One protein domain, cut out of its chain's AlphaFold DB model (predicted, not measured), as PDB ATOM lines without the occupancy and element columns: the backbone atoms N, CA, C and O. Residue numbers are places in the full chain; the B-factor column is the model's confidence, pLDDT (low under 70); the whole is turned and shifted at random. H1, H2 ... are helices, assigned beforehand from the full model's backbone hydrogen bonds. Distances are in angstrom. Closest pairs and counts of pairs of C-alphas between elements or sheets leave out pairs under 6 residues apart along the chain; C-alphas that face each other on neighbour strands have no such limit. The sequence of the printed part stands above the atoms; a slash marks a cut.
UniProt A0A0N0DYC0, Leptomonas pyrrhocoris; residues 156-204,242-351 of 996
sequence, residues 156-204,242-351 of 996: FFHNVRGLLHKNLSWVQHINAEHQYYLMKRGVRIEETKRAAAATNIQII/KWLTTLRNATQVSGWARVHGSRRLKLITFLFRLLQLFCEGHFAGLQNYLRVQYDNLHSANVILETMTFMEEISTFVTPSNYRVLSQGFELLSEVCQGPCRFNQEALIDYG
ATOM      1  N   PHE A 156     -21.700 -14.974  -2.395       85.69
ATOM      2  CA  PHE A 156     -22.658 -13.862  -2.370       85.69
ATOM      3  C   PHE A 156     -23.520 -13.780  -3.638       85.69
ATOM      4  O   PHE A 156     -24.743 -13.751  -3.535       85.69
ATOM      5  N   PHE A 157     -22.919 -13.780  -4.832       88.25
ATOM      6  CA  PHE A 157     -23.671 -13.607  -6.083       88.25
ATOM      7  C   PHE A 157     -24.588 -14.801  -6.370       88.25
ATOM      8  O   PHE A 157     -25.717 -14.622  -6.831       88.25
ATOM      9  N   HIS A 158     -24.160 -16.015  -6.015       87.00
ATOM     10  CA  HIS A 158     -25.019 -17.196  -6.072       87.00
ATOM     11  C   HIS A 158     -26.167 -17.139  -5.056       87.00
ATOM     12  O   HIS A 158     -27.296 -17.490  -5.404       87.00
ATOM     13  N   ASN A 159     -25.921 -16.642  -3.841       86.31
ATOM     14  CA  ASN A 159     -26.963 -16.432  -2.835       86.31
ATOM     15  C   ASN A 159     -27.978 -15.371  -3.284       86.31
ATOM     16  O   ASN A 159     -29.180 -15.566  -3.117       86.31
ATOM     17  N   VAL A 160     -27.514 -14.276  -3.896       88.69
ATOM     18  CA  VAL A 160     -28.372 -13.237  -4.485       88.69
ATOM     19  C   VAL A 160     -29.222 -13.822  -5.611       88.69
ATOM     20  O   VAL A 160     -30.439 -13.642  -5.598       88.69
ATOM     21  N   ARG A 161     -28.629 -14.598  -6.526       89.06
ATOM     22  CA  ARG A 161     -29.370 -15.307  -7.581       89.06
ATOM     23  C   ARG A 161     -30.422 -16.255  -7.004       89.06
ATOM     24  O   ARG A 161     -31.574 -16.228  -7.425       89.06
ATOM     25  N   GLY A 162     -30.055 -17.071  -6.014       86.62
ATOM     26  CA  GLY A 162     -30.982 -17.981  -5.336       86.62
ATOM     27  C   GLY A 162     -32.135 -17.239  -4.653       86.62
ATOM     28  O   GLY A 162     -33.293 -17.653  -4.755       86.62
ATOM     29  N   LEU A 163     -31.838 -16.104  -4.016       87.25
ATOM     30  CA  LEU A 163     -32.832 -15.241  -3.390       87.25
ATOM     31  C   LEU A 163     -33.781 -14.617  -4.423       87.25
ATOM     32  O   LEU A 163     -34.996 -14.632  -4.206       87.25
ATOM     33  N   LEU A 164     -33.263 -14.110  -5.546       89.25
ATOM     34  CA  LEU A 164     -34.074 -13.553  -6.633       89.25
ATOM     35  C   LEU A 164     -34.961 -14.623  -7.274       89.25
ATOM     36  O   LEU A 164     -36.160 -14.401  -7.381       89.25
ATOM     37  N   HIS A 165     -34.447 -15.818  -7.575       88.56
ATOM     38  CA  HIS A 165     -35.246 -16.930  -8.110       88.56
ATOM     39  C   HIS A 165     -36.354 -17.403  -7.154       88.56
ATOM     40  O   HIS A 165     -37.498 -17.635  -7.568       88.56
ATOM     41  N   LYS A 166     -36.053 -17.524  -5.853       84.81
ATOM     42  CA  LYS A 166     -37.053 -17.884  -4.833       84.81
ATOM     43  C   LYS A 166     -38.174 -16.846  -4.771       84.81
ATOM     44  O   LYS A 166     -39.341 -17.205  -4.629       84.81
ATOM     45  N   ASN A 167     -37.838 -15.562  -4.881       86.50
ATOM     46  CA  ASN A 167     -38.842 -14.503  -4.888       86.50
ATOM     47  C   ASN A 167     -39.543 -14.354  -6.247       86.50
ATOM     48  O   ASN A 167     -40.720 -14.019  -6.261       86.50
ATOM     49  N   LEU A 168     -38.882 -14.663  -7.364       85.19
ATOM     50  CA  LEU A 168     -39.466 -14.678  -8.706       85.19
ATOM     51  C   LEU A 168     -40.598 -15.705  -8.797       85.19
ATOM     52  O   LEU A 168     -41.724 -15.345  -9.128       85.19
ATOM     53  N   SER A 169     -40.332 -16.957  -8.412       77.31
ATOM     54  CA  SER A 169     -41.359 -18.015  -8.379       77.31
ATOM     55  C   SER A 169     -42.545 -17.654  -7.476       77.31
ATOM     56  O   SER A 169     -43.701 -17.963  -7.769       77.31
ATOM     57  N   TRP A 170     -42.280 -16.933  -6.387       82.88
ATOM     58  CA  TRP A 170     -43.317 -16.407  -5.512       82.88
ATOM     59  C   TRP A 170     -44.128 -15.262  -6.148       82.88
ATOM     60  O   TRP A 170     -45.350 -15.252  -6.008       82.88
ATOM     61  N   VAL A 171     -43.496 -14.333  -6.872       79.56
ATOM     62  CA  VAL A 171     -44.199 -13.280  -7.629       79.56
ATOM     63  C   VAL A 171     -45.058 -13.891  -8.736       79.56
ATOM     64  O   VAL A 171     -46.221 -13.517  -8.856       79.56
ATOM     65  N   GLN A 172     -44.549 -14.883  -9.471       78.62
ATOM     66  CA  GLN A 172     -45.311 -15.627 -10.486       78.62
ATOM     67  C   GLN A 172     -46.587 -16.239  -9.899       78.62
ATOM     68  O   GLN A 172     -47.665 -16.145 -10.489       78.62
ATOM     69  N   HIS A 173     -46.491 -16.806  -8.693       69.75
ATOM     70  CA  HIS A 173     -47.652 -17.324  -7.976       69.75
ATOM     71  C   HIS A 173     -48.667 -16.215  -7.647       69.75
ATOM     72  O   HIS A 173     -49.863 -16.386  -7.874       69.75
ATOM     73  N   ILE A 174     -48.214 -15.060  -7.149       74.06
ATOM     74  CA  ILE A 174     -49.096 -13.919  -6.841       74.06
ATOM     75  C   ILE A 174     -49.745 -13.359  -8.111       74.06
ATOM     76  O   ILE A 174     -50.933 -13.034  -8.097       74.06
ATOM     77  N   ASN A 175     -48.994 -13.272  -9.209       78.62
ATOM     78  CA  ASN A 175     -49.494 -12.840 -10.510       78.62
ATOM     79  C   ASN A 175     -50.603 -13.772 -11.009       78.62
ATOM     80  O   ASN A 175     -51.659 -13.286 -11.416       78.62
ATOM     81  N   ALA A 176     -50.421 -15.092 -10.899       68.62
ATOM     82  CA  ALA A 176     -51.444 -16.073 -11.255       68.62
ATOM     83  C   ALA A 176     -52.710 -15.941 -10.383       68.62
ATOM     84  O   ALA A 176     -53.832 -15.940 -10.895       68.62
ATOM     85  N   GLU A 177     -52.555 -15.756  -9.067       66.62
ATOM     86  CA  GLU A 177     -53.684 -15.512  -8.159       66.62
ATOM     87  C   GLU A 177     -54.423 -14.206  -8.484       66.62
ATOM     88  O   GLU A 177     -55.655 -14.146  -8.437       66.62
ATOM     89  N   HIS A 178     -53.681 -13.148  -8.812       71.56
ATOM     90  CA  HIS A 178     -54.248 -11.858  -9.182       71.56
ATOM     91  C   HIS A 178     -55.001 -11.937 -10.518       71.56
ATOM     92  O   HIS A 178     -56.125 -11.445 -10.613       71.56
ATOM     93  N   GLN A 179     -54.455 -12.634 -11.515       66.50
ATOM     94  CA  GLN A 179     -55.135 -12.911 -12.785       66.50
ATOM     95  C   GLN A 179     -56.451 -13.667 -12.578       66.50
ATOM     96  O   GLN A 179     -57.476 -13.300 -13.154       66.50
ATOM     97  N   TYR A 180     -56.459 -14.682 -11.713       61.78
ATOM     98  CA  TYR A 180     -57.679 -15.414 -11.377       61.78
ATOM     99  C   TYR A 180     -58.729 -14.522 -10.695       61.78
ATOM    100  O   TYR A 180     -59.918 -14.596 -11.010       61.78
ATOM    101  N   TYR A 181     -58.298 -13.640  -9.787       66.19
ATOM    102  CA  TYR A 181     -59.177 -12.657  -9.149       66.19
ATOM    103  C   TYR A 181     -59.856 -11.736 -10.176       66.19
ATOM    104  O   TYR A 181     -61.069 -11.526 -10.101       66.19
ATOM    105  N   LEU A 182     -59.097 -11.242 -11.161       64.62
ATOM    106  CA  LEU A 182     -59.617 -10.418 -12.257       64.62
ATOM    107  C   LEU A 182     -60.606 -11.197 -13.134       64.62
ATOM    108  O   LEU A 182     -61.704 -10.711 -13.410       64.62
ATOM    109  N   MET A 183     -60.269 -12.442 -13.490       60.69
ATOM    110  CA  MET A 183     -61.139 -13.327 -14.271       60.69
ATOM    111  C   MET A 183     -62.483 -13.574 -13.570       60.69
ATOM    112  O   MET A 183     -63.537 -13.494 -14.198       60.69
ATOM    113  N   LYS A 184     -62.471 -13.814 -12.251       59.59
ATOM    114  CA  LYS A 184     -63.686 -14.034 -11.449       59.59
ATOM    115  C   LYS A 184     -64.596 -12.801 -11.389       59.59
ATOM    116  O   LYS A 184     -65.804 -12.950 -11.217       59.59
ATOM    117  N   ARG A 185     -64.037 -11.595 -11.527       60.66
ATOM    118  CA  ARG A 185     -64.793 -10.334 -11.586       60.66
ATOM    119  C   ARG A 185     -65.241  -9.943 -12.999       60.66
ATOM    120  O   ARG A 185     -65.813  -8.873 -13.164       60.66
ATOM    121  N   GLY A 186     -65.042 -10.815 -13.989       52.84
ATOM    122  CA  GLY A 186     -65.528 -10.613 -15.356       52.84
ATOM    123  C   GLY A 186     -64.602  -9.787 -16.251       52.84
ATOM    124  O   GLY A 186     -65.015  -9.419 -17.347       52.84
ATOM    125  N   VAL A 187     -63.357  -9.521 -15.835       55.88
ATOM    126  CA  VAL A 187     -62.368  -8.816 -16.668       55.88
ATOM    127  C   VAL A 187     -61.859  -9.765 -17.765       55.88
ATOM    128  O   VAL A 187     -61.383 -10.870 -17.476       55.88
ATOM    129  N   ARG A 188     -61.969  -9.374 -19.045       48.78
ATOM    130  CA  ARG A 188     -61.448 -10.169 -20.174       48.78
ATOM    131  C   ARG A 188     -59.923 -10.040 -20.255       48.78
ATOM    132  O   ARG A 188     -59.405  -9.010 -20.644       48.78
ATOM    133  N   ILE A 189     -59.215 -11.123 -19.945       50.53
ATOM    134  CA  ILE A 189     -57.763 -11.263 -20.159       50.53
ATOM    135  C   ILE A 189     -57.501 -11.878 -21.553       50.53
ATOM    136  O   ILE A 189     -58.266 -12.751 -21.971       50.53
ATOM    137  N   GLU A 190     -56.432 -11.462 -22.252       47.34
ATOM    138  CA  GLU A 190     -55.946 -12.081 -23.509       47.34
ATOM    139  C   GLU A 190     -55.855 -13.618 -23.404       47.34
ATOM    140  O   GLU A 190     -55.379 -14.162 -22.404       47.34
ATOM    141  N   GLU A 191     -56.278 -14.341 -24.448       36.84
ATOM    142  CA  GLU A 191     -56.342 -15.815 -24.458       36.84
ATOM    143  C   GLU A 191     -54.983 -16.500 -24.241       36.84
ATOM    144  O   GLU A 191     -54.916 -17.546 -23.594       36.84
ATOM    145  N   THR A 192     -53.887 -15.883 -24.683       39.72
ATOM    146  CA  THR A 192     -52.513 -16.365 -24.459       39.72
ATOM    147  C   THR A 192     -52.119 -16.327 -22.981       39.72
ATOM    148  O   THR A 192     -51.550 -17.287 -22.459       39.72
ATOM    149  N   LYS A 193     -52.499 -15.261 -22.266       44.06
ATOM    150  CA  LYS A 193     -52.300 -15.125 -20.816       44.06
ATOM    151  C   LYS A 193     -53.230 -16.056 -20.031       44.06
ATOM    152  O   LYS A 193     -52.818 -16.575 -18.998       44.06
ATOM    153  N   ARG A 194     -54.440 -16.347 -20.537       41.53
ATOM    154  CA  ARG A 194     -55.336 -17.376 -19.963       41.53
ATOM    155  C   ARG A 194     -54.732 -18.778 -20.043       41.53
ATOM    156  O   ARG A 194     -54.783 -19.510 -19.057       41.53
ATOM    157  N   ALA A 195     -54.154 -19.141 -21.189       37.31
ATOM    158  CA  ALA A 195     -53.499 -20.431 -21.374       37.31
ATOM    159  C   ALA A 195     -52.285 -20.572 -20.445       37.31
ATOM    160  O   ALA A 195     -52.205 -21.564 -19.722       37.31
ATOM    161  N   ALA A 196     -51.421 -19.550 -20.378       39.88
ATOM    162  CA  ALA A 196     -50.248 -19.513 -19.500       39.88
ATOM    163  C   ALA A 196     -50.606 -19.538 -18.004       39.88
ATOM    164  O   ALA A 196     -49.976 -20.259 -17.236       39.88
ATOM    165  N   ALA A 197     -51.655 -18.824 -17.578       40.25
ATOM    166  CA  ALA A 197     -52.153 -18.878 -16.202       40.25
ATOM    167  C   ALA A 197     -52.643 -20.287 -15.833       40.25
ATOM    168  O   ALA A 197     -52.309 -20.804 -14.768       40.25
ATOM    169  N   ALA A 198     -53.380 -20.940 -16.738       40.31
ATOM    170  CA  ALA A 198     -53.840 -22.312 -16.549       40.31
ATOM    171  C   ALA A 198     -52.677 -23.322 -16.517       40.31
ATOM    172  O   ALA A 198     -52.694 -24.235 -15.690       40.31
ATOM    173  N   THR A 199     -51.642 -23.136 -17.347       39.41
ATOM    174  CA  THR A 199     -50.447 -24.006 -17.342       39.41
ATOM    175  C   THR A 199     -49.580 -23.776 -16.106       39.41
ATOM    176  O   THR A 199     -49.139 -24.739 -15.489       39.41
ATOM    177  N   ASN A 200     -49.385 -22.528 -15.675       40.44
ATOM    178  CA  ASN A 200     -48.621 -22.199 -14.470       40.44
ATOM    179  C   ASN A 200     -49.285 -22.766 -13.214       40.44
ATOM    180  O   ASN A 200     -48.606 -23.355 -12.380       40.44
ATOM    181  N   ILE A 201     -50.615 -22.694 -13.111       45.50
ATOM    182  CA  ILE A 201     -51.366 -23.335 -12.021       45.50
ATOM    183  C   ILE A 201     -51.174 -24.866 -12.037       45.50
ATOM    184  O   ILE A 201     -51.052 -25.482 -10.979       45.50
ATOM    185  N   GLN A 202     -51.096 -25.495 -13.214       38.50
ATOM    186  CA  GLN A 202     -50.825 -26.934 -13.344       38.50
ATOM    187  C   GLN A 202     -49.373 -27.309 -12.989       38.50
ATOM    188  O   GLN A 202     -49.150 -28.311 -12.313       38.50
ATOM    189  N   ILE A 203     -48.392 -26.491 -13.376       38.31
ATOM    190  CA  ILE A 203     -46.960 -26.706 -13.111       38.31
ATOM    191  C   ILE A 203     -46.621 -26.476 -11.627       38.31
ATOM    192  O   ILE A 203     -45.877 -27.257 -11.034       38.31
ATOM    193  N   ILE A 204     -47.227 -25.467 -10.991       38.00
ATOM    194  CA  ILE A 204     -47.095 -25.184  -9.550       38.00
ATOM    195  C   ILE A 204     -47.529 -26.393  -8.701       38.00
ATOM    196  O   ILE A 204     -46.915 -26.687  -7.676       38.00
ATOM    197  N   LYS A 242     -66.303 -27.462   3.900       37.00
ATOM    198  CA  LYS A 242     -65.678 -26.533   4.871       37.00
ATOM    199  C   LYS A 242     -64.585 -25.636   4.266       37.00
ATOM    200  O   LYS A 242     -64.259 -24.614   4.853       37.00
ATOM    201  N   TRP A 243     -64.047 -25.981   3.092       37.53
ATOM    202  CA  TRP A 243     -63.058 -25.157   2.383       37.53
ATOM    203  C   TRP A 243     -63.691 -24.089   1.485       37.53
ATOM    204  O   TRP A 243     -63.064 -23.063   1.232       37.53
ATOM    205  N   LEU A 244     -64.940 -24.283   1.037       35.03
ATOM    206  CA  LEU A 244     -65.672 -23.310   0.215       35.03
ATOM    207  C   LEU A 244     -65.817 -21.962   0.925       35.03
ATOM    208  O   LEU A 244     -65.786 -20.928   0.270       35.03
ATOM    209  N   THR A 245     -65.929 -21.949   2.253       37.62
ATOM    210  CA  THR A 245     -65.967 -20.723   3.063       37.62
ATOM    211  C   THR A 245     -64.591 -20.068   3.177       37.62
ATOM    212  O   THR A 245     -64.484 -18.858   2.999       37.62
ATOM    213  N   THR A 246     -63.519 -20.839   3.374       36.56
ATOM    214  CA  THR A 246     -62.138 -20.321   3.428       36.56
ATOM    215  C   THR A 246     -61.676 -19.766   2.073       36.56
ATOM    216  O   THR A 246     -61.089 -18.688   2.022       36.56
ATOM    217  N   LEU A 247     -62.010 -20.433   0.962       36.00
ATOM    218  CA  LEU A 247     -61.745 -19.963  -0.405       36.00
ATOM    219  C   LEU A 247     -62.669 -18.807  -0.815       36.00
ATOM    220  O   LEU A 247     -62.221 -17.877  -1.488       36.00
ATOM    221  N   ARG A 248     -63.935 -18.789  -0.375       38.59
ATOM    222  CA  ARG A 248     -64.835 -17.634  -0.550       38.59
ATOM    223  C   ARG A 248     -64.304 -16.394   0.176       38.59
ATOM    224  O   ARG A 248     -64.402 -15.316  -0.394       38.59
ATOM    225  N   ASN A 249     -63.677 -16.551   1.341       40.38
ATOM    226  CA  ASN A 249     -63.066 -15.448   2.089       40.38
ATOM    227  C   ASN A 249     -61.702 -15.020   1.503       40.38
ATOM    228  O   ASN A 249     -61.442 -13.828   1.377       40.38
ATOM    229  N   ALA A 250     -60.858 -15.961   1.059       37.81
ATOM    230  CA  ALA A 250     -59.552 -15.661   0.452       37.81
ATOM    231  C   ALA A 250     -59.647 -15.031  -0.955       37.81
ATOM    232  O   ALA A 250     -58.756 -14.288  -1.354       37.81
ATOM    233  N   THR A 251     -60.731 -15.289  -1.700       44.50
ATOM    234  CA  THR A 251     -60.967 -14.744  -3.054       44.50
ATOM    235  C   THR A 251     -61.733 -13.413  -3.074       44.50
ATOM    236  O   THR A 251     -62.107 -12.946  -4.151       44.50
ATOM    237  N   GLN A 252     -61.986 -12.790  -1.915       51.38
ATOM    238  CA  GLN A 252     -62.561 -11.437  -1.845       51.38
ATOM    239  C   GLN A 252     -61.522 -10.327  -2.066       51.38
ATOM    240  O   GLN A 252     -61.879  -9.250  -2.551       51.38
ATOM    241  N   VAL A 253     -60.250 -10.598  -1.766       56.34
ATOM    242  CA  VAL A 253     -59.141  -9.633  -1.811       56.34
ATOM    243  C   VAL A 253     -58.176 -10.016  -2.934       56.34
ATOM    244  O   VAL A 253     -57.905 -11.197  -3.143       56.34
ATOM    245  N   SER A 254     -57.668  -9.029  -3.678       66.00
ATOM    246  CA  SER A 254     -56.735  -9.277  -4.783       66.00
ATOM    247  C   SER A 254     -55.418  -9.885  -4.273       66.00
ATOM    248  O   SER A 254     -54.992  -9.588  -3.154       66.00
ATOM    249  N   GLY A 255     -54.762 -10.724  -5.093       65.75
ATOM    250  CA  GLY A 255     -53.481 -11.366  -4.751       65.75
ATOM    251  C   GLY A 255     -52.488 -10.368  -4.155       65.75
ATOM    252  O   GLY A 255     -52.151 -10.479  -2.981       65.75
ATOM    253  N   TRP A 256     -52.157  -9.321  -4.915       77.94
ATOM    254  CA  TRP A 256     -51.276  -8.217  -4.518       77.94
ATOM    255  C   TRP A 256     -51.717  -7.423  -3.277       77.94
ATOM    256  O   TRP A 256     -50.854  -6.971  -2.523       77.94
ATOM    257  N   ALA A 257     -53.017  -7.272  -3.005       71.12
ATOM    258  CA  ALA A 257     -53.483  -6.570  -1.805       71.12
ATOM    259  C   ALA A 257     -53.185  -7.353  -0.513       71.12
ATOM    260  O   ALA A 257     -52.870  -6.746   0.507       71.12
ATOM    261  N   ARG A 258     -53.194  -8.694  -0.550       69.69
ATOM    262  CA  ARG A 258     -52.826  -9.528   0.615       69.69
ATOM    263  C   ARG A 258     -51.351  -9.416   0.986       69.69
ATOM    264  O   ARG A 258     -50.980  -9.597   2.139       69.69
ATOM    265  N   VAL A 259     -50.513  -9.150  -0.009       72.00
ATOM    266  CA  VAL A 259     -49.052  -9.136   0.132       72.00
ATOM    267  C   VAL A 259     -48.508  -7.742   0.448       72.00
ATOM    268  O   VAL A 259     -47.295  -7.563   0.595       72.00
ATOM    269  N   HIS A 260     -49.395  -6.752   0.553       73.88
ATOM    270  CA  HIS A 260     -49.034  -5.375   0.838       73.88
ATOM    271  C   HIS A 260     -48.200  -5.286   2.127       73.88
ATOM    272  O   HIS A 260     -48.596  -5.770   3.186       73.88
ATOM    273  N   GLY A 261     -47.014  -4.681   2.037       70.69
ATOM    274  CA  GLY A 261     -46.106  -4.532   3.178       70.69
ATOM    275  C   GLY A 261     -45.412  -5.819   3.647       70.69
ATOM    276  O   GLY A 261     -44.803  -5.810   4.722       70.69
ATOM    277  N   SER A 262     -45.467  -6.909   2.870       80.75
ATOM    278  CA  SER A 262     -44.797  -8.168   3.217       80.75
ATOM    279  C   SER A 262     -43.284  -8.006   3.409       80.75
ATOM    280  O   SER A 262     -42.622  -7.173   2.783       80.75
ATOM    281  N   ARG A 263     -42.707  -8.856   4.269       81.25
ATOM    282  CA  ARG A 263     -41.256  -8.875   4.519       81.25
ATOM    283  C   ARG A 263     -40.453  -9.221   3.264       81.25
ATOM    284  O   ARG A 263     -39.375  -8.671   3.101       81.25
ATOM    285  N   ARG A 264     -40.992 -10.067   2.377       83.50
ATOM    286  CA  ARG A 264     -40.347 -10.445   1.107       83.50
ATOM    287  C   ARG A 264     -40.176  -9.252   0.172       83.50
ATOM    288  O   ARG A 264     -39.079  -9.040  -0.321       83.50
ATOM    289  N   LEU A 265     -41.208  -8.419   0.009       86.50
ATOM    290  CA  LEU A 265     -41.091  -7.196  -0.798       86.50
ATOM    291  C   LEU A 265     -40.054  -6.239  -0.203       86.50
ATOM    292  O   LEU A 265     -39.194  -5.760  -0.929       86.50
ATOM    293  N   LYS A 266     -40.069  -6.037   1.125       86.69
ATOM    294  CA  LYS A 266     -39.052  -5.219   1.810       86.69
ATOM    295  C   LYS A 266     -37.640  -5.769   1.612       86.69
ATOM    296  O   LYS A 266     -36.728  -4.994   1.358       86.69
ATOM    297  N   LEU A 267     -37.464  -7.087   1.711       88.12
ATOM    298  CA  LEU A 267     -36.181  -7.759   1.512       88.12
ATOM    299  C   LEU A 267     -35.613  -7.476   0.116       88.12
ATOM    300  O   LEU A 267     -34.442  -7.136   0.002       88.12
ATOM    301  N   ILE A 268     -36.450  -7.558  -0.922       91.00
ATOM    302  CA  ILE A 268     -36.048  -7.281  -2.308       91.00
ATOM    303  C   ILE A 268     -35.759  -5.793  -2.506       91.00
ATOM    304  O   ILE A 268     -34.754  -5.455  -3.120       91.00
ATOM    305  N   THR A 269     -36.573  -4.895  -1.938       92.31
ATOM    306  CA  THR A 269     -36.288  -3.452  -1.968       92.31
ATOM    307  C   THR A 269     -34.925  -3.144  -1.344       92.31
ATOM    308  O   THR A 269     -34.122  -2.453  -1.959       92.31
ATOM    309  N   PHE A 270     -34.617  -3.692  -0.162       90.81
ATOM    310  CA  PHE A 270     -33.310  -3.489   0.470       90.81
ATOM    311  C   PHE A 270     -32.164  -4.150  -0.302       90.81
ATOM    312  O   PHE A 270     -31.070  -3.597  -0.328       90.81
ATOM    313  N   LEU A 271     -32.397  -5.300  -0.942       92.94
ATOM    314  CA  LEU A 271     -31.410  -5.932  -1.816       92.94
ATOM    315  C   LEU A 271     -31.093  -5.039  -3.020       92.94
ATOM    316  O   LEU A 271     -29.924  -4.783  -3.288       92.94
ATOM    317  N   PHE A 272     -32.115  -4.541  -3.720       95.38
ATOM    318  CA  PHE A 272     -31.927  -3.634  -4.849       95.38
ATOM    319  C   PHE A 272     -31.253  -2.334  -4.423       95.38
ATOM    320  O   PHE A 272     -30.327  -1.902  -5.100       95.38
ATOM    321  N   ARG A 273     -31.626  -1.770  -3.267       94.44
ATOM    322  CA  ARG A 273     -30.940  -0.603  -2.703       94.44
ATOM    323  C   ARG A 273     -29.475  -0.903  -2.384       94.44
ATOM    324  O   ARG A 273     -28.615  -0.103  -2.713       94.44
ATOM    325  N   LEU A 274     -29.159  -2.054  -1.789       91.75
ATOM    326  CA  LEU A 274     -27.771  -2.431  -1.505       91.75
ATOM    327  C   LEU A 274     -26.945  -2.543  -2.795       91.75
ATOM    328  O   LEU A 274     -25.854  -1.988  -2.871       91.75
ATOM    329  N   LEU A 275     -27.476  -3.229  -3.811       93.12
ATOM    330  CA  LEU A 275     -26.825  -3.359  -5.117       93.12
ATOM    331  C   LEU A 275     -26.696  -2.004  -5.830       93.12
ATOM    332  O   LEU A 275     -25.718  -1.785  -6.540       93.12
ATOM    333  N   GLN A 276     -27.646  -1.089  -5.618       94.38
ATOM    334  CA  GLN A 276     -27.590   0.273  -6.148       94.38
ATOM    335  C   GLN A 276     -26.394   1.008  -5.538       94.38
ATOM    336  O   GLN A 276     -25.566   1.549  -6.265       94.38
ATOM    337  N   LEU A 277     -26.237   0.940  -4.212       91.62
ATOM    338  CA  LEU A 277     -25.129   1.564  -3.482       91.62
ATOM    339  C   LEU A 277     -23.750   0.966  -3.822       91.62
ATOM    340  O   LEU A 277     -22.727   1.602  -3.580       91.62
ATOM    341  N   PHE A 278     -23.683  -0.244  -4.396       90.38
ATOM    342  CA  PHE A 278     -22.422  -0.789  -4.929       90.38
ATOM    343  C   PHE A 278     -21.949  -0.012  -6.164       90.38
ATOM    344  O   PHE A 278     -20.749   0.036  -6.431       90.38
ATOM    345  N   CYS A 279     -22.893   0.553  -6.919       89.94
ATOM    346  CA  CYS A 279     -22.651   1.250  -8.179       89.94
ATOM    347  C   CYS A 279     -22.686   2.778  -8.041       89.94
ATOM    348  O   CYS A 279     -22.089   3.459  -8.876       89.94
ATOM    349  N   GLU A 280     -23.337   3.294  -6.993       88.56
ATOM    350  CA  GLU A 280     -23.444   4.725  -6.695       88.56
ATOM    351  C   GLU A 280     -22.060   5.394  -6.697       88.56
ATOM    352  O   GLU A 280     -21.074   4.840  -6.204       88.56
ATOM    353  N   GLY A 281     -21.958   6.583  -7.289       84.25
ATOM    354  CA  GLY A 281     -20.664   7.242  -7.488       84.25
ATOM    355  C   GLY A 281     -19.873   6.709  -8.691       84.25
ATOM    356  O   GLY A 281     -18.676   6.988  -8.805       84.25
ATOM    357  N   HIS A 282     -20.539   6.007  -9.617       86.94
ATOM    358  CA  HIS A 282     -20.001   5.603 -10.923       86.94
ATOM    359  C   HIS A 282     -18.776   4.677 -10.814       86.94
ATOM    360  O   HIS A 282     -17.790   4.804 -11.552       86.94
ATOM    361  N   PHE A 283     -18.794   3.754  -9.849       86.69
ATOM    362  CA  PHE A 283     -17.659   2.868  -9.611       86.69
ATOM    363  C   PHE A 283     -17.634   1.698 -10.606       86.69
ATOM    364  O   PHE A 283     -18.148   0.607 -10.349       86.69
ATOM    365  N   ALA A 284     -16.959   1.918 -11.740       85.94
ATOM    366  CA  ALA A 284     -16.857   0.965 -12.852       85.94
ATOM    367  C   ALA A 284     -16.379  -0.447 -12.451       85.94
ATOM    368  O   ALA A 284     -16.730  -1.424 -13.116       85.94
ATOM    369  N   GLY A 285     -15.592  -0.563 -11.373       86.44
ATOM    370  CA  GLY A 285     -15.132  -1.841 -10.827       86.44
ATOM    371  C   GLY A 285     -16.297  -2.742 -10.416       86.44
ATOM    372  O   GLY A 285     -16.467  -3.814 -10.991       86.44
ATOM    373  N   LEU A 286     -17.144  -2.290  -9.484       89.88
ATOM    374  CA  LEU A 286     -18.314  -3.061  -9.042       89.88
ATOM    375  C   LEU A 286     -19.424  -3.110 -10.099       89.88
ATOM    376  O   LEU A 286     -20.057  -4.154 -10.240       89.88
ATOM    377  N   GLN A 287     -19.622  -2.049 -10.892       93.19
ATOM    378  CA  GLN A 287     -20.621  -2.041 -11.972       93.19
ATOM    379  C   GLN A 287     -20.404  -3.187 -12.974       93.19
ATOM    380  O   GLN A 287     -21.349  -3.895 -13.322       93.19
ATOM    381  N   ASN A 288     -19.165  -3.393 -13.438       91.44
ATOM    382  CA  ASN A 288     -18.847  -4.497 -14.349       91.44
ATOM    383  C   ASN A 288     -18.834  -5.846 -13.626       91.44
ATOM    384  O   ASN A 288     -19.264  -6.850 -14.195       91.44
ATOM    385  N   TYR A 289     -18.387  -5.862 -12.370       92.06
ATOM    386  CA  TYR A 289     -18.319  -7.079 -11.572       92.06
ATOM    387  C   TYR A 289     -19.707  -7.637 -11.220       92.06
ATOM    388  O   TYR A 289     -19.852  -8.845 -11.092       92.06
ATOM    389  N   LEU A 290     -20.768  -6.819 -11.151       91.94
ATOM    390  CA  LEU A 290     -22.153  -7.310 -11.044       91.94
ATOM    391  C   LEU A 290     -22.618  -8.094 -12.283       91.94
ATOM    392  O   LEU A 290     -23.492  -8.960 -12.177       91.94
ATOM    393  N   ARG A 291     -22.052  -7.789 -13.454       92.38
ATOM    394  CA  ARG A 291     -22.372  -8.456 -14.720       92.38
ATOM    395  C   ARG A 291     -21.556  -9.730 -14.913       92.38
ATOM    396  O   ARG A 291     -22.119 -10.756 -15.284       92.38
ATOM    397  N   VAL A 292     -20.239  -9.641 -14.712       90.69
ATOM    398  CA  VAL A 292     -19.281 -10.728 -14.953       90.69
ATOM    399  C   VAL A 292     -18.229 -10.750 -13.845       90.69
ATOM    400  O   VAL A 292     -17.470  -9.795 -13.692       90.69
ATOM    401  N   GLN A 293     -18.145 -11.868 -13.122       90.50
ATOM    402  CA  GLN A 293     -17.091 -12.138 -12.139       90.50
ATOM    403  C   GLN A 293     -16.039 -13.037 -12.793       90.50
ATOM    404  O   GLN A 293     -16.246 -14.240 -12.936       90.50
ATOM    405  N   TYR A 294     -14.957 -12.430 -13.276       84.81
ATOM    406  CA  TYR A 294     -13.926 -13.083 -14.098       84.81
ATOM    407  C   TYR A 294     -12.995 -14.026 -13.316       84.81
ATOM    408  O   TYR A 294     -12.274 -14.823 -13.906       84.81
ATOM    409  N   ASP A 295     -13.000 -13.906 -11.998       84.06
ATOM    410  CA  ASP A 295     -12.237 -14.650 -10.999       84.06
ATOM    411  C   ASP A 295     -13.001 -15.860 -10.434       84.06
ATOM    412  O   ASP A 295     -12.390 -16.789  -9.909       84.06
ATOM    413  N   ASN A 296     -14.330 -15.884 -10.572       82.19
ATOM    414  CA  ASN A 296     -15.169 -16.988 -10.117       82.19
ATOM    415  C   ASN A 296     -15.327 -18.065 -11.200       82.19
ATOM    416  O   ASN A 296     -15.564 -17.773 -12.371       82.19
ATOM    417  N   LEU A 297     -15.297 -19.338 -10.789       79.50
ATOM    418  CA  LEU A 297     -15.441 -20.492 -11.693       79.50
ATOM    419  C   LEU A 297     -16.809 -20.522 -12.407       79.50
ATOM    420  O   LEU A 297     -16.929 -20.981 -13.542       79.50
ATOM    421  N   HIS A 298     -17.842 -20.001 -11.739       81.56
ATOM    422  CA  HIS A 298     -19.185 -19.817 -12.279       81.56
ATOM    423  C   HIS A 298     -19.653 -18.383 -12.023       81.56
ATOM    424  O   HIS A 298     -20.070 -18.047 -10.919       81.56
ATOM    425  N   SER A 299     -19.620 -17.531 -13.048       85.75
ATOM    426  CA  SER A 299     -20.149 -16.172 -12.921       85.75
ATOM    427  C   SER A 299     -21.684 -16.175 -12.837       85.75
ATOM    428  O   SER A 299     -22.370 -16.864 -13.596       85.75
ATOM    429  N   ALA A 300     -22.225 -15.387 -11.909       86.81
ATOM    430  CA  ALA A 300     -23.645 -15.094 -11.780       86.81
ATOM    431  C   ALA A 300     -23.916 -13.655 -12.248       86.81
ATOM    432  O   ALA A 300     -23.519 -12.681 -11.608       86.81
ATOM    433  N   ASN A 301     -24.621 -13.527 -13.371       91.88
ATOM    434  CA  ASN A 301     -24.968 -12.239 -13.962       91.88
ATOM    435  C   ASN A 301     -26.168 -11.616 -13.236       91.88
ATOM    436  O   ASN A 301     -27.318 -11.833 -13.612       91.88
ATOM    437  N   VAL A 302     -25.896 -10.838 -12.187       92.56
ATOM    438  CA  VAL A 302     -26.937 -10.240 -11.336       92.56
ATOM    439  C   VAL A 302     -27.808  -9.256 -12.114       92.56
ATOM    440  O   VAL A 302     -28.989  -9.124 -11.813       92.56
ATOM    441  N   ILE A 303     -27.263  -8.594 -13.139       94.31
ATOM    442  CA  ILE A 303     -28.028  -7.666 -13.983       94.31
ATOM    443  C   ILE A 303     -29.140  -8.415 -14.727       94.31
ATOM    444  O   ILE A 303     -30.287  -7.970 -14.718       94.31
ATOM    445  N   LEU A 304     -28.822  -9.570 -15.322       94.06
ATOM    446  CA  LEU A 304     -29.813 -10.414 -15.988       94.06
ATOM    447  C   LEU A 304     -30.879 -10.909 -14.999       94.06
ATOM    448  O   LEU A 304     -32.064 -10.819 -15.301       94.06
ATOM    449  N   GLU A 305     -30.478 -11.361 -13.808       93.62
ATOM    450  CA  GLU A 305     -31.418 -11.851 -12.783       93.62
ATOM    451  C   GLU A 305     -32.332 -10.747 -12.229       93.62
ATOM    452  O   GLU A 305     -33.511 -10.966 -11.946       93.62
ATOM    453  N   THR A 306     -31.812  -9.528 -12.086       94.62
ATOM    454  CA  THR A 306     -32.623  -8.358 -11.734       94.62
ATOM    455  C   THR A 306     -33.609  -8.039 -12.854       94.62
ATOM    456  O   THR A 306     -34.774  -7.767 -12.574       94.62
ATOM    457  N   MET A 307     -33.182  -8.109 -14.119       94.50
ATOM    458  CA  MET A 307     -34.048  -7.843 -15.269       94.50
ATOM    459  C   MET A 307     -35.183  -8.862 -15.412       94.50
ATOM    460  O   MET A 307     -36.325  -8.452 -15.617       94.50
ATOM    461  N   THR A 308     -34.910 -10.159 -15.242       92.88
ATOM    462  CA  THR A 308     -35.946 -11.209 -15.280       92.88
ATOM    463  C   THR A 308     -36.959 -11.033 -14.147       92.88
ATOM    464  O   THR A 308     -38.166 -11.167 -14.360       92.88
ATOM    465  N   PHE A 309     -36.496 -10.655 -12.951       94.06
ATOM    466  CA  PHE A 309     -37.377 -10.309 -11.839       94.06
ATOM    467  C   PHE A 309     -38.224  -9.060 -12.123       94.06
ATOM    468  O   PHE A 309     -39.427  -9.055 -11.850       94.06
ATOM    469  N   MET A 310     -37.611  -8.014 -12.686       94.62
ATOM    470  CA  MET A 310     -38.284  -6.764 -13.050       94.62
ATOM    471  C   MET A 310     -39.356  -6.974 -14.123       94.62
ATOM    472  O   MET A 310     -40.440  -6.400 -14.016       94.62
ATOM    473  N   GLU A 311     -39.100  -7.821 -15.121       90.88
ATOM    474  CA  GLU A 311     -40.086  -8.172 -16.146       90.88
ATOM    475  C   GLU A 311     -41.333  -8.802 -15.512       90.88
ATOM    476  O   GLU A 311     -42.443  -8.303 -15.706       90.88
ATOM    477  N   GLU A 312     -41.162  -9.809 -14.653       87.25
ATOM    478  CA  GLU A 312     -42.284 -10.507 -14.023       87.25
ATOM    479  C   GLU A 312     -43.071  -9.618 -13.042       87.25
ATOM    480  O   GLU A 312     -44.308  -9.605 -13.062       87.25
ATOM    481  N   ILE A 313     -42.392  -8.840 -12.189       88.19
ATOM    482  CA  ILE A 313     -43.070  -7.968 -11.214       88.19
ATOM    483  C   ILE A 313     -43.782  -6.782 -11.884       88.19
ATOM    484  O   ILE A 313     -44.779  -6.295 -11.347       88.19
ATOM    485  N   SER A 314     -43.335  -6.358 -13.073       88.19
ATOM    486  CA  SER A 314     -43.973  -5.291 -13.860       88.19
ATOM    487  C   SER A 314     -45.292  -5.699 -14.525       88.19
ATOM    488  O   SER A 314     -46.012  -4.831 -15.021       88.19
ATOM    489  N   THR A 315     -45.646  -6.993 -14.506       84.31
ATOM    490  CA  THR A 315     -46.881  -7.522 -15.116       84.31
ATOM    491  C   THR A 315     -48.143  -6.839 -14.576       84.31
ATOM    492  O   THR A 315     -49.094  -6.611 -15.320       84.31
ATOM    493  N   PHE A 316     -48.155  -6.482 -13.288       81.00
ATOM    494  CA  PHE A 316     -49.236  -5.722 -12.661       81.00
ATOM    495  C   PHE A 316     -48.653  -4.604 -11.810       81.00
ATOM    496  O   PHE A 316     -47.918  -4.875 -10.870       81.00
ATOM    497  N   VAL A 317     -49.017  -3.352 -12.077       83.88
ATOM    498  CA  VAL A 317     -48.578  -2.210 -11.261       83.88
ATOM    499  C   VAL A 317     -49.620  -1.926 -10.181       83.88
ATOM    500  O   VAL A 317     -50.763  -1.589 -10.492       83.88
ATOM    501  N   THR A 318     -49.241  -2.068  -8.912       83.38
ATOM    502  CA  THR A 318     -50.131  -1.921  -7.750       83.38
ATOM    503  C   THR A 318     -49.467  -1.115  -6.622       83.38
ATOM    504  O   THR A 318     -48.234  -1.072  -6.539       83.38
ATOM    505  N   PRO A 319     -50.244  -0.551  -5.674       82.56
ATOM    506  CA  PRO A 319     -49.695   0.089  -4.471       82.56
ATOM    507  C   PRO A 319     -48.769  -0.818  -3.642       82.56
ATOM    508  O   PRO A 319     -47.906  -0.345  -2.910       82.56
ATOM    509  N   SER A 320     -48.900  -2.142  -3.771       82.06
ATOM    510  CA  SER A 320     -48.065  -3.096  -3.038       82.06
ATOM    511  C   SER A 320     -46.653  -3.242  -3.604       82.06
ATOM    512  O   SER A 320     -45.733  -3.513  -2.836       82.06
ATOM    513  N   ASN A 321     -46.465  -3.108  -4.922       88.00
ATOM    514  CA  ASN A 321     -45.203  -3.440  -5.594       88.00
ATOM    515  C   ASN A 321     -44.495  -2.255  -6.266       88.00
ATOM    516  O   ASN A 321     -43.324  -2.405  -6.616       88.00
ATOM    517  N   TYR A 322     -45.123  -1.076  -6.376       89.94
ATOM    518  CA  TYR A 322     -44.485   0.098  -6.994       89.94
ATOM    519  C   TYR A 322     -43.141   0.465  -6.349       89.94
ATOM    520  O   TYR A 322     -42.233   0.885  -7.052       89.94
ATOM    521  N   ARG A 323     -42.979   0.271  -5.030       90.69
ATOM    522  CA  ARG A 323     -41.711   0.555  -4.331       90.69
ATOM    523  C   ARG A 323     -40.573  -0.344  -4.796       90.69
ATOM    524  O   ARG A 323     -39.445   0.115  -4.912       90.69
ATOM    525  N   VAL A 324     -40.864  -1.621  -5.057       93.00
ATOM    526  CA  VAL A 324     -39.872  -2.566  -5.588       93.00
ATOM    527  C   VAL A 324     -39.535  -2.206  -7.033       93.00
ATOM    528  O   VAL A 324     -38.363  -2.206  -7.385       93.00
ATOM    529  N   LEU A 325     -40.541  -1.839  -7.837       94.00
ATOM    530  CA  LEU A 325     -40.346  -1.376  -9.213       94.00
ATOM    531  C   LEU A 325     -39.494  -0.098  -9.274       94.00
ATOM    532  O   LEU A 325     -38.514  -0.072 -10.004       94.00
ATOM    533  N   SER A 326     -39.823   0.926  -8.479       94.69
ATOM    534  CA  SER A 326     -39.067   2.189  -8.392       94.69
ATOM    535  C   SER A 326     -37.605   1.928  -8.048       94.69
ATOM    536  O   SER A 326     -36.712   2.295  -8.803       94.69
ATOM    537  N   GLN A 327     -37.377   1.183  -6.963       95.75
ATOM    538  CA  GLN A 327     -36.042   0.845  -6.487       95.75
ATOM    539  C   GLN A 327     -35.257  -0.026  -7.483       95.75
ATOM    540  O   GLN A 327     -34.035   0.081  -7.570       95.75
ATOM    541  N   GLY A 328     -35.945  -0.901  -8.223       95.56
ATOM    542  CA  GLY A 328     -35.351  -1.701  -9.287       95.56
ATOM    543  C   GLY A 328     -34.917  -0.844 -10.475       95.56
ATOM    544  O   GLY A 328     -33.796  -0.995 -10.941       95.56
ATOM    545  N   PHE A 329     -35.749   0.099 -10.924       96.12
ATOM    546  CA  PHE A 329     -35.367   1.065 -11.961       96.12
ATOM    547  C   PHE A 329     -34.189   1.951 -11.521       96.12
ATOM    548  O   PHE A 329     -33.254   2.133 -12.292       96.12
ATOM    549  N   GLU A 330     -34.163   2.407 -10.266       94.81
ATOM    550  CA  GLU A 330     -33.031   3.161  -9.697       94.81
ATOM    551  C   GLU A 330     -31.723   2.347  -9.647       94.81
ATOM    552  O   GLU A 330     -30.643   2.868  -9.922       94.81
ATOM    553  N   LEU A 331     -31.797   1.045  -9.351       95.31
ATOM    554  CA  LEU A 331     -30.646   0.145  -9.479       95.31
ATOM    555  C   LEU A 331     -30.176   0.054 -10.939       95.31
ATOM    556  O   LEU A 331     -28.981   0.153 -11.210       95.31
ATOM    557  N   LEU A 332     -31.105  -0.134 -11.881       94.94
ATOM    558  CA  LEU A 332     -30.777  -0.246 -13.304       94.94
ATOM    559  C   LEU A 332     -30.144   1.039 -13.856       94.94
ATOM    560  O   LEU A 332     -29.250   0.942 -14.695       94.94
ATOM    561  N   SER A 333     -30.550   2.222 -13.377       93.69
ATOM    562  CA  SER A 333     -29.884   3.476 -13.742       93.69
ATOM    563  C   SER A 333     -28.440   3.524 -13.240       93.69
ATOM    564  O   SER A 333     -27.541   3.734 -14.051       93.69
ATOM    565  N   GLU A 334     -28.183   3.236 -11.960       94.00
ATOM    566  CA  GLU A 334     -26.831   3.315 -11.366       94.00
ATOM    567  C   GLU A 334     -25.847   2.289 -11.947       94.00
ATOM    568  O   GLU A 334     -24.642   2.528 -12.035       94.00
ATOM    569  N   VAL A 335     -26.352   1.139 -12.398       92.94
ATOM    570  CA  VAL A 335     -25.552   0.111 -13.083       92.94
ATOM    571  C   VAL A 335     -24.990   0.614 -14.426       92.94
ATOM    572  O   VAL A 335     -23.954   0.115 -14.881       92.94
ATOM    573  N   CYS A 336     -25.640   1.598 -15.054       89.75
ATOM    574  CA  CYS A 336     -25.263   2.158 -16.356       89.75
ATOM    575  C   CYS A 336     -24.664   3.571 -16.292       89.75
ATOM    576  O   CYS A 336     -23.945   3.958 -17.218       89.75
ATOM    577  N   GLN A 337     -24.950   4.324 -15.231       87.56
ATOM    578  CA  GLN A 337     -24.526   5.709 -15.050       87.56
ATOM    579  C   GLN A 337     -22.995   5.835 -14.995       87.56
ATOM    580  O   GLN A 337     -22.297   4.949 -14.502       87.56
ATOM    581  N   GLY A 338     -22.437   6.953 -15.476       80.44
ATOM    582  CA  GLY A 338     -20.974   7.113 -15.583       80.44
ATOM    583  C   GLY A 338     -20.417   6.413 -16.812       80.44
ATOM    584  O   GLY A 338     -19.473   5.634 -16.721       80.44
ATOM    585  N   PRO A 339     -21.012   6.745 -17.962       82.12
ATOM    586  CA  PRO A 339     -21.318   5.862 -19.090       82.12
ATOM    587  C   PRO A 339     -20.617   4.491 -19.070       82.12
ATOM    588  O   PRO A 339     -19.527   4.322 -19.620       82.12
ATOM    589  N   CYS A 340     -21.281   3.474 -18.509       88.00
ATOM    590  CA  CYS A 340     -20.807   2.090 -18.563       88.00
ATOM    591  C   CYS A 340     -21.375   1.363 -19.797       88.00
ATOM    592  O   CYS A 340     -22.421   0.711 -19.731       88.00
ATOM    593  N   ARG A 341     -20.673   1.455 -20.936       87.25
ATOM    594  CA  ARG A 341     -21.134   0.948 -22.253       87.25
ATOM    595  C   ARG A 341     -21.589  -0.499 -22.245       87.25
ATOM    596  O   ARG A 341     -22.659  -0.852 -22.723       87.25
ATOM    597  N   PHE A 342     -20.770  -1.311 -21.614       89.25
ATOM    598  CA  PHE A 342     -20.970  -2.728 -21.427       89.25
ATOM    599  C   PHE A 342     -22.282  -3.080 -20.717       89.25
ATOM    600  O   PHE A 342     -22.955  -4.045 -21.090       89.25
ATOM    601  N   ASN A 343     -22.651  -2.312 -19.694       92.06
ATOM    602  CA  ASN A 343     -23.903  -2.514 -18.979       92.06
ATOM    603  C   ASN A 343     -25.083  -1.899 -19.743       92.06
ATOM    604  O   ASN A 343     -26.153  -2.499 -19.768       92.06
ATOM    605  N   GLN A 344     -24.887  -0.756 -20.415       91.19
ATOM    606  CA  GLN A 344     -25.905  -0.128 -21.270       91.19
ATOM    607  C   GLN A 344     -26.363  -1.071 -22.393       91.19
ATOM    608  O   GLN A 344     -27.562  -1.294 -22.555       91.19
ATOM    609  N   GLU A 345     -25.425  -1.678 -23.125       90.00
ATOM    610  CA  GLU A 345     -25.725  -2.668 -24.169       90.00
ATOM    611  C   GLU A 345     -26.445  -3.890 -23.597       90.00
ATOM    612  O   GLU A 345     -27.487  -4.295 -24.112       90.00
ATOM    613  N   ALA A 346     -25.948  -4.420 -22.474       90.94
ATOM    614  CA  ALA A 346     -26.556  -5.567 -21.814       90.94
ATOM    615  C   ALA A 346     -28.017  -5.296 -21.407       90.94
ATOM    616  O   ALA A 346     -28.875  -6.144 -21.632       90.94
ATOM    617  N   LEU A 347     -28.339  -4.114 -20.864       92.12
ATOM    618  CA  LEU A 347     -29.721  -3.763 -20.509       92.12
ATOM    619  C   LEU A 347     -30.644  -3.633 -21.727       92.12
ATOM    620  O   LEU A 347     -31.813  -4.025 -21.650       92.12
ATOM    621  N   ILE A 348     -30.142  -3.097 -22.842       90.56
ATOM    622  CA  ILE A 348     -30.906  -3.021 -24.096       90.56
ATOM    623  C   ILE A 348     -31.225  -4.434 -24.603       90.56
ATOM    624  O   ILE A 348     -32.361  -4.689 -25.015       90.56
ATOM    625  N   ASP A 349     -30.255  -5.346 -24.530       90.50
ATOM    626  CA  ASP A 349     -30.395  -6.724 -25.006       90.50
ATOM    627  C   ASP A 349     -31.260  -7.587 -24.068       90.50
ATOM    628  O   ASP A 349     -32.068  -8.389 -24.540       90.50
ATOM    629  N   TYR A 350     -31.190  -7.375 -22.747       91.12
ATOM    630  CA  TYR A 350     -32.048  -8.049 -21.756       91.12
ATOM    631  C   TYR A 350     -33.492  -7.523 -21.725       91.12
ATOM    632  O   TYR A 350     -34.315  -8.028 -20.966       91.12
ATOM    633  N   GLY A 351     -33.834  -6.524 -22.547       87.12
ATOM    634  CA  GLY A 351     -35.211  -6.065 -22.716       87.12
ATOM    635  C   GLY A 351     -35.672  -4.994 -21.726       87.12
ATOM    636  O   GLY A 351     -36.879  -4.835 -21.537       87.12
TER     637      GLY A 351
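This is residues 156 to 204 and 242 to 351 of the 996 residues of a protein of Leptomonas pyrrhocoris (UniProt A0A0N0DYC0). An elongated, uneven body of helices: the long helix H1 runs along one side, H7 packs on it and folds back through a hairpin into H8, H8 packs on H5, whose residue Arg 264 comes back near H1, and H6 and H9 gather at the end where H1 begins. H1 runs on past H5, H7 and H8, and there H2 crosses it steeply, H4 packs on it, and residues 242 to 249, mostly in H3, stick out. The printed part has 159 residues with nine named helices, H1 to H9 in order, and no named strand; its class is all helix. It is only just compact, close to loose, with a radius of gyration of the C-alphas of 18.0 A and spans of 57 by 30 by 28 A.

Find C-alpha 156 at (-22.658, -13.862, -2.370); from there H1, residues 156 to 184, runs 42.0 A to C-alpha 184 at (-63.686, -14.034, -11.449). Next comes H2, residues 191 to 204, 19.9 A long. After the cut look for H3, residues 243 to 250, and H4, residues 255 to 258. H5, residues 263 to 279, is 24.7 A long, and H6 is residues 284 to 289. H7, residues 302 to 313, measures 16.3 A, and H8, residues 322 to 336, measures 21.5 A. H9, residues 341 to 349, ends with C-alpha 349 at (-30.395, -6.724, -25.006).

Begin with H1, one of two hubs, touching three helices. Its residues 176 to 179 touch H2 at a steep tilt of 57 degrees, opposite ways, closest at the C-alphas of Ala 176 and Ala 197, 5.7 A apart. Its residues 174 to 181 touch H4, closest at the C-alphas of His 178 and Gly 255, 4.5 A. H1 touches H7 at a shallow tilt of 12 degrees, the same way; the closest C-alphas, of Leu 168 and Phe 309, are 5.8 A apart. H7 and H8 form a helical hairpin at 29 degrees, closest at the C-alphas of Met 310 and Leu 325, 6.9 A. H8, the other hub, touches H5 at 18 degrees, the same way, with the C-alphas of Gln 276 and Leu 331 closest at 4.5 A. The packing is part aligned, part crossed: leaving out the pairs that touch only at the corner, three of the five touching pairs with a tilt are at a shallow one. H6 touches H5 only at the corner, Cys 279 to Gln 287, C-alphas 5.4 A apart. H6 and H9 only just touch, with 3 pairs of C-alphas within 8 A, closest at those of Asn 288 and Asn 343, 7.1 A. H3 touches no helix. Every O i to N i+4 pair is within hydrogen-bond range in H1, H2, H3, H6, H7 and H9, against 12 of 13 in H5 and 10 of 11 in H8; H4 is too short for one.

The C-alphas of Lys 242 and Pro 339, the two farthest apart, are 59.9 A apart. Residues 205 to 241 are not printed, and C-alphas 204 and 242 are 23.6 A apart across the cut. Of the links printed whole, H6 to H7 is long, residues 290 to 301. The mean pLDDT of the printed part is 77.1; 44 residues are under 70, among them 179 to 204 and 242 to 255.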